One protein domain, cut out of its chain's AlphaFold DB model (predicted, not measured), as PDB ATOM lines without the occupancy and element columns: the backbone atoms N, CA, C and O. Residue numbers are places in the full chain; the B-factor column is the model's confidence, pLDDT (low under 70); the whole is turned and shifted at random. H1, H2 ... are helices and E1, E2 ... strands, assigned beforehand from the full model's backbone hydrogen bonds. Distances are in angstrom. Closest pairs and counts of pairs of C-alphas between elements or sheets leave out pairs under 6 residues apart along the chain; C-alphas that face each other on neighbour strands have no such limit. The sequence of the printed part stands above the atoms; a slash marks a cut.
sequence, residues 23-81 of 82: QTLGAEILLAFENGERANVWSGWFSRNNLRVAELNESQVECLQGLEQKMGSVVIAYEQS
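Overview. This is residues 23 to 81 of the 82 residues of an uncharacterized protein of Chloroflexi bacterium (UniProt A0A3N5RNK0). A small antiparallel sheet, E1 - E3 - E2, has helix H2 slantwise over one face, two layers; short H1 sits at the end away from H2, past the loop of residues 35 to 42. The 59 printed residues, class mixed, run E1, H1, E2, H2, E3. The whole is only just compact, close to loose: radius of gyration of the C-alphas 12.1 A, spans 30 by 29 by 16 A.

Along the chain. E3, residues 74 to 80, spans 19.6 A from (41.086, -22.178, 15.471). E1 is residues 29 to 34, 16.8 A; E2, 51 to 53. H2, residues 58 to 71, spans 19.9 A, ending at (36.472, -18.545, 21.081); H1 is 43 to 48.

Arrangement. E3 pairs with E1 over 74 to 78, N 31 to O 76 2.9 A, and with E2 over 78 to 80, N 79 to O 52 2.8 A. E1, H1, E2 form a split strand-helix-strand unit, E3 between its strands, crossover right-handed. H2 lies over E3, height over the sheet 7.7 A, 51 degrees on the local plane; closest C-alphas Glu 68 and Val 74, 5.4 A. H1 only grazes the sheet with residues 45 to 46. In H1 and H2 every O i to N i+4 pair is within hydrogen-bond range.

Size, cuts and confidence. The farthest C-alphas, Arg 38 and Ser 59, are 31.3 A apart. The printed part has no cut and no long link. Residues 35 to 48 and 81 have pLDDT under 70.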
ATOM      1  N   GLN A  23      47.121  -7.069  18.907       83.12
ATOM      2  CA  GLN A  23      47.997  -6.101  19.573       83.12
ATOM      3  C   GLN A  23      48.967  -6.758  20.559       83.12
ATOM      4  O   GLN A  23      50.117  -6.340  20.671       83.12
ATOM      5  N   THR A  24      48.506  -7.785  21.274       81.75
ATOM      6  CA  THR A  24      49.304  -8.488  22.288       81.75
ATOM      7  C   THR A  24      50.377  -9.369  21.656       81.75
ATOM      8  O   THR A  24      51.508  -9.422  22.137       81.75
ATOM      9  N   LEU A  25      50.028 -10.071  20.577       78.94
ATOM     10  CA  LEU A  25      50.924 -10.982  19.873       78.94
ATOM     11  C   LEU A  25      51.885 -10.235  18.944       78.94
ATOM     12  O   LEU A  25      52.931 -10.788  18.606       78.94
ATOM     13  N   GLY A  26      51.552  -9.003  18.548       75.31
ATOM     14  CA  GLY A  26      52.289  -8.263  17.523       75.31
ATOM     15  C   GLY A  26      52.169  -8.904  16.139       75.31
ATOM     16  O   GLY A  26      53.013  -8.662  15.282       75.31
ATOM     17  N   ALA A  27      51.155  -9.752  15.940       74.12
ATOM     18  CA  ALA A  27      50.857 -10.356  14.651       74.12
ATOM     19  C   ALA A  27      50.203  -9.306  13.749       74.12
ATOM     20  O   ALA A  27      49.356  -8.538  14.201       74.12
ATOM     21  N   GLU A  28      50.578  -9.280  12.472       76.75
ATOM     22  CA  GLU A  28      49.987  -8.327  11.530       76.75
ATOM     23  C   GLU A  28      48.532  -8.673  11.217       76.75
ATOM     24  O   GLU A  28      47.721  -7.777  10.984       76.75
ATOM     25  N   ILE A  29      48.208  -9.969  11.174       82.25
ATOM     26  CA  ILE A  29      46.883 -10.470  10.819       82.25
ATOM     27  C   ILE A  29      46.585 -11.722  11.655       82.25
ATOM     28  O   ILE A  29      47.305 -12.718  11.548       82.25
ATOM     29  N   LEU A  30      45.499 -11.726  12.436       84.75
ATOM     30  CA  LEU A  30      44.943 -12.953  13.022       84.75
ATOM     31  C   LEU A  30      43.689 -13.385  12.259       84.75
ATOM     32  O   LEU A  30      42.777 -12.602  12.012       84.75
ATOM     33  N   LEU A  31      43.617 -14.665  11.898       83.50
ATOM     34  CA  LEU A  31      42.479 -15.235  11.180       83.50
ATOM     35  C   LEU A  31      41.861 -16.359  12.001       83.50
ATOM     36  O   LEU A  31      42.540 -17.329  12.327       83.50
ATOM     37  N   ALA A  32      40.571 -16.236  12.315       85.19
ATOM     38  CA  ALA A  32      39.818 -17.274  13.006       85.19
ATOM     39  C   ALA A  32      39.070 -18.169  12.015       85.19
ATOM     40  O   ALA A  32      38.428 -17.696  11.070       85.19
ATOM     41  N   PHE A  33      39.109 -19.468  12.283       80.19
ATOM     42  CA  PHE A  33      38.506 -20.511  11.484       80.19
ATOM     43  C   PHE A  33      37.583 -21.403  12.315       80.19
ATOM     44  O   PHE A  33      37.892 -21.795  13.440       80.19
ATOM     45  N   GLU A  34      36.442 -21.748  11.729       76.25
ATOM     46  CA  GLU A  34      35.475 -22.683  12.287       76.25
ATOM     47  C   GLU A  34      35.921 -24.130  12.059       76.25
ATOM     48  O   GLU A  34      36.378 -24.508  10.975       76.25
ATOM     49  N   ASN A  35      35.717 -24.973  13.071       62.97
ATOM     50  CA  ASN A  35      35.931 -26.413  12.975       62.97
ATOM     51  C   ASN A  35      34.734 -27.074  12.260       62.97
ATOM     52  O   ASN A  35      33.856 -27.655  12.894       62.97
ATOM     53  N   GLY A  36      34.646 -26.907  10.936       52.72
ATOM     54  CA  GLY A  36      33.560 -27.446  10.111       52.72
ATOM     55  C   GLY A  36      34.066 -28.392   9.020       52.72
ATOM     56  O   GLY A  36      34.924 -28.019   8.228       52.72
ATOM     57  N   GLU A  37      33.480 -29.591   8.917       44.62
ATOM     58  CA  GLU A  37      33.876 -30.691   8.008       44.62
ATOM     59  C   GLU A  37      33.841 -30.372   6.494       44.62
ATOM     60  O   GLU A  37      34.161 -31.225   5.662       44.62
ATOM     61  N   ARG A  38      33.448 -29.164   6.079       42.16
ATOM     62  CA  ARG A  38      33.375 -28.764   4.666       42.16
ATOM     63  C   ARG A  38      33.660 -27.285   4.516       42.16
ATOM     64  O   ARG A  38      32.786 -26.471   4.809       42.16
ATOM     65  N   ALA A  39      34.855 -26.944   4.043       50.69
ATOM     66  CA  ALA A  39      35.325 -25.591   4.251       50.69
ATOM     67  C   ALA A  39      36.178 -24.992   3.134       50.69
ATOM     68  O   ALA A  39      37.305 -25.388   2.937       50.69
ATOM     69  N   ASN A  40      35.654 -24.022   2.389       52.41
ATOM     70  CA  ASN A  40      36.189 -23.606   1.089       52.41
ATOM     71  C   ASN A  40      37.059 -22.330   1.170       52.41
ATOM     72  O   ASN A  40      36.893 -21.423   0.351       52.41
ATOM     73  N   VAL A  41      37.959 -22.202   2.158       55.53
ATOM     74  CA  VAL A  41      38.955 -21.112   2.143       55.53
ATOM     75  C   VAL A  41      40.016 -21.462   1.102       55.53
ATOM     76  O   VAL A  41      40.972 -22.196   1.338       55.53
ATOM     77  N   TRP A  42      39.780 -20.964  -0.110       53.09
ATOM     78  CA  TRP A  42      40.613 -21.201  -1.281       53.09
ATOM     79  C   TRP A  42      42.057 -20.778  -0.983       53.09
ATOM     80  O   TRP A  42      42.320 -19.616  -0.671       53.09
ATOM     81  N   SER A  43      43.010 -21.684  -1.200       58.88
ATOM     82  CA  SER A  43      44.460 -21.415  -1.269       58.88
ATOM     83  C   SER A  43      44.838 -20.182  -2.116       58.88
ATOM     84  O   SER A  43      45.901 -19.584  -1.937       58.88
ATOM     85  N   GLY A  44      43.946 -19.749  -3.012       58.88
ATOM     86  CA  GLY A  44      44.068 -18.542  -3.814       58.88
ATOM     87  C   GLY A  44      43.942 -17.237  -3.024       58.88
ATOM     88  O   GLY A  44      44.511 -16.245  -3.464       58.88
ATOM     89  N   TRP A  45      43.255 -17.201  -1.874       67.19
ATOM     90  CA  TRP A  45      43.188 -15.991  -1.042       67.19
ATOM     91  C   TRP A  45      44.521 -15.738  -0.329       67.19
ATOM     92  O   TRP A  45      45.049 -14.632  -0.415       67.19
ATOM     93  N   PHE A  46      45.133 -16.774   0.253       67.38
ATOM     94  CA  PHE A  46      46.478 -16.677   0.836       67.38
ATOM     95  C   PHE A  46      47.536 -16.330  -0.221       67.38
ATOM     96  O   PHE A  46      48.334 -15.419  -0.019       67.38
ATOM     97  N   SER A  47      47.477 -16.981  -1.392       65.56
ATOM     98  CA  SER A  47      48.413 -16.720  -2.499       65.56
ATOM     99  C   SER A  47      48.279 -15.306  -3.080       65.56
ATOM    100  O   SER A  47      49.267 -14.733  -3.525       65.56
ATOM    101  N   ARG A  48      47.069 -14.724  -3.093       69.25
ATOM    102  CA  ARG A  48      46.838 -13.353  -3.583       69.25
ATOM    103  C   ARG A  48      47.287 -12.278  -2.602       69.25
ATOM    104  O   ARG A  48      47.687 -11.211  -3.050       69.25
ATOM    105  N   ASN A  49      47.200 -12.548  -1.302       72.12
ATOM    106  CA  ASN A  49      47.568 -11.591  -0.258       72.12
ATOM    107  C   ASN A  49      49.018 -11.766   0.230       72.12
ATOM    108  O   ASN A  49      49.417 -11.099   1.174       72.12
ATOM    109  N   ASN A  50      49.791 -12.656  -0.409       78.06
ATOM    110  CA  ASN A  50      51.172 -12.993  -0.050       78.06
ATOM    111  C   ASN A  50      51.355 -13.275   1.453       78.06
ATOM    112  O   ASN A  50      52.334 -12.856   2.064       78.06
ATOM    113  N   LEU A  51      50.379 -13.957   2.054       77.56
ATOM    114  CA  LEU A  51      50.364 -14.225   3.489       77.56
ATOM    115  C   LEU A  51      51.183 -15.469   3.806       77.56
ATOM    116  O   LEU A  51      51.024 -16.513   3.164       77.56
ATOM    117  N   ARG A  52      52.019 -15.369   4.834       78.81
ATOM    118  CA  ARG A  52      52.738 -16.493   5.432       78.81
ATOM    119  C   ARG A  52      52.283 -16.689   6.861       78.81
ATOM    120  O   ARG A  52      51.853 -15.739   7.498       78.81
ATOM    121  N   VAL A  53      52.322 -17.929   7.338       80.75
ATOM    122  CA  VAL A  53      52.055 -18.210   8.752       80.75
ATOM    123  C   VAL A  53      53.147 -17.524   9.561       80.75
ATOM    124  O   VAL A  53      54.323 -17.747   9.279       80.75
ATOM    125  N   ALA A  54      52.750 -16.691  10.518       83.44
ATOM    126  CA  ALA A  54      53.688 -15.974  11.366       83.44
ATOM    127  C   ALA A  54      54.451 -16.965  12.253       83.44
ATOM    128  O   ALA A  54      53.859 -17.875  12.845       83.44
ATOM    129  N   GLU A  55      55.765 -16.784  12.368       83.38
ATOM    130  CA  GLU A  55      56.567 -17.543  13.325       83.38
ATOM    131  C   GLU A  55      56.316 -17.006  14.738       83.38
ATOM    132  O   GLU A  55      56.802 -15.945  15.124       83.38
ATOM    133  N   LEU A  56      55.530 -17.747  15.519       82.50
ATOM    134  CA  LEU A  56      55.246 -17.425  16.913       82.50
ATOM    135  C   LEU A  56      56.219 -18.149  17.850       82.50
ATOM    136  O   LEU A  56      56.543 -19.322  17.656       82.50
ATOM    137  N   ASN A  57      56.650 -17.463  18.908       86.81
ATOM    138  CA  ASN A  57      57.377 -18.082  20.015       86.81
ATOM    139  C   ASN A  57      56.435 -18.868  20.947       86.81
ATOM    140  O   ASN A  57      55.215 -18.761  20.857       86.81
ATOM    141  N   GLU A  58      56.997 -19.644  21.876       88.19
ATOM    142  CA  GLU A  58      56.227 -20.509  22.783       88.19
ATOM    143  C   GLU A  58      55.173 -19.738  23.600       88.19
ATOM    144  O   GLU A  58      54.013 -20.137  23.633       88.19
ATOM    145  N   SER A  59      55.523 -18.576  24.161       86.12
ATOM    146  CA  SER A  59      54.577 -17.727  24.903       86.12
ATOM    147  C   SER A  59      53.449 -17.170  24.026       86.12
ATOM    148  O   SER A  59      52.308 -17.053  24.472       86.12
ATOM    149  N   GLN A  60      53.747 -16.829  22.772       85.50
ATOM    150  CA  GLN A  60      52.753 -16.378  21.798       85.50
ATOM    151  C   GLN A  60      51.822 -17.522  21.381       85.50
ATOM    152  O   GLN A  60      50.616 -17.312  21.267       85.50
ATOM    153  N   VAL A  61      52.357 -18.733  21.206       87.31
ATOM    154  CA  VAL A  61      51.560 -19.936  20.926       87.31
ATOM    155  C   VAL A  61      50.626 -20.252  22.094       87.31
ATOM    156  O   VAL A  61      49.445 -20.488  21.863       87.31
ATOM    157  N   GLU A  62      51.101 -20.200  23.340       88.06
ATOM    158  CA  GLU A  62      50.252 -20.407  24.525       88.06
ATOM    159  C   GLU A  62      49.131 -19.361  24.622       88.06
ATOM    160  O   GLU A  62      47.978 -19.694  24.912       88.06
ATOM    161  N   CYS A  63      49.447 -18.092  24.345       86.19
ATOM    162  CA  CYS A  63      48.459 -17.019  24.319       86.19
ATOM    163  C   CYS A  63      47.387 -17.269  23.247       86.19
ATOM    164  O   CYS A  63      46.190 -17.157  23.529       86.19
ATOM    165  N   LEU A  64      47.813 -17.676  22.050       86.75
ATOM    166  CA  LEU A  64      46.922 -17.979  20.940       86.75
ATOM    167  C   LEU A  64      46.045 -19.206  21.240       86.75
ATOM    168  O   LEU A  64      44.836 -19.144  21.049       86.75
ATOM    169  N   GLN A  65      46.591 -20.269  21.832       86.56
ATOM    170  CA  GLN A  65      45.808 -21.431  22.275       86.56
ATOM    171  C   GLN A  65      44.761 -21.064  23.336       86.56
ATOM    172  O   GLN A  65      43.633 -21.563  23.315       86.56
ATOM    173  N   GLY A  66      45.104 -20.169  24.268       88.31
ATOM    174  CA  GLY A  66      44.152 -19.653  25.250       88.31
ATOM    175  C   GLY A  66      43.003 -18.872  24.605       88.31
ATOM    176  O   GLY A  66      41.864 -18.948  25.074       88.31
ATOM    177  N   LEU A  67      43.281 -18.145  23.520       87.19
ATOM    178  CA  LEU A  67      42.271 -17.456  22.720       87.19
ATOM    179  C   LEU A  67      41.371 -18.452  21.975       87.19
ATOM    180  O   LEU A  67      40.148 -18.348  22.060       87.19
ATOM    181  N   GLU A  68      41.957 -19.456  21.323       87.62
ATOM    182  CA  GLU A  68      41.226 -20.515  20.615       87.62
ATOM    183  C   GLU A  68      40.228 -21.233  21.530       87.62
ATOM    184  O   GLU A  68      39.061 -21.417  21.176       87.62
ATOM    185  N   GLN A  69      40.651 -21.570  22.753       86.31
ATOM    186  CA  GLN A  69      39.786 -22.199  23.753       86.31
ATOM    187  C   GLN A  69      38.611 -21.309  24.171       86.31
ATOM    188  O   GLN A  69      37.506 -21.812  24.369       86.31
ATOM    189  N   LYS A  70      38.830 -19.996  24.302       85.50
ATOM    190  CA  LYS A  70      37.771 -19.035  24.654       85.50
ATOM    191  C   LYS A  70      36.784 -18.823  23.511       85.50
ATOM    192  O   LYS A  70      35.596 -18.645  23.762       85.50
ATOM    193  N   MET A  71      37.273 -18.826  22.273       83.75
ATOM    194  CA  MET A  71      36.472 -18.545  21.081       83.75
ATOM    195  C   MET A  71      35.809 -19.795  20.491       83.75
ATOM    196  O   MET A  71      34.893 -19.665  19.683       83.75
ATOM    197  N   GLY A  72      36.262 -20.998  20.862       82.81
ATOM    198  CA  GLY A  72      35.797 -22.250  20.256       82.81
ATOM    199  C   GLY A  72      36.148 -22.360  18.768       82.81
ATOM    200  O   GLY A  72      35.474 -23.072  18.027       82.81
ATOM    201  N   SER A  73      37.172 -21.628  18.328       82.81
ATOM    202  CA  SER A  73      37.614 -21.501  16.937       82.81
ATOM    203  C   SER A  73      39.124 -21.693  16.868       82.81
ATOM    204  O   SER A  73      39.815 -21.457  17.854       82.81
ATOM    205  N   VAL A  74      39.637 -22.106  15.711       84.38
ATOM    206  CA  VAL A  74      41.086 -22.178  15.471       84.38
ATOM    207  C   VAL A  74      41.559 -20.818  14.992       84.38
ATOM    208  O   VAL A  74      40.963 -20.263  14.076       84.38
ATOM    209  N   VAL A  75      42.614 -20.270  15.576       85.25
ATOM    210  CA  VAL A  75      43.156 -18.966  15.196       85.25
ATOM    211  C   VAL A  75      44.532 -19.192  14.593       85.25
ATOM    212  O   VAL A  75      45.345 -19.945  15.107       85.25
ATOM    213  N   ILE A  76      44.812 -18.560  13.463       84.25
ATOM    214  CA  ILE A  76      46.117 -18.659  12.819       84.25
ATOM    215  C   ILE A  76      46.642 -17.247  12.624       84.25
ATOM    216  O   ILE A  76      45.966 -16.394  12.043       84.25
ATOM    217  N   ALA A  77      47.854 -17.015  13.119       87.06
ATOM    218  CA  ALA A  77      48.576 -15.779  12.892       87.06
ATOM    219  C   ALA A  77      49.266 -15.811  11.529       87.06
ATOM    220  O   ALA A  77      49.940 -16.784  11.181       87.06
ATOM    221  N   TYR A  78      49.108 -14.730  10.774       84.00
ATOM    222  CA  TYR A  78      49.765 -14.513   9.498       84.00
ATOM    223  C   TYR A  78      50.558 -13.208   9.512       84.00
ATOM    224  O   TYR A  78      50.200 -12.234  10.176       84.00
ATOM    225  N   GLU A  79      51.621 -13.206   8.723       84.81
ATOM    226  CA  GLU A  79      52.443 -12.050   8.388       84.81
ATOM    227  C   GLU A  79      52.377 -11.805   6.877       84.81
ATOM    228  O   GLU A  79      52.226 -12.739   6.071       84.81
ATOM    229  N   GLN A  80      52.468 -10.541   6.473       79.75
ATOM    230  CA  GLN A  80      52.652 -10.194   5.074       79.75
ATOM    231  C   GLN A  80      54.081 -10.543   4.677       79.75
ATOM    232  O   GLN A  80      55.055  -9.969   5.164       79.75
ATOM    233  N   SER A  81      54.223 -11.485   3.746       67.38
ATOM    234  CA  SER A  81      55.516 -11.732   3.129       67.38
ATOM    235  C   SER A  81      55.832 -10.526   2.245       67.38
ATOM    236  O   SER A  81      55.160 -10.294   1.239       67.38
TER     237      SER A  81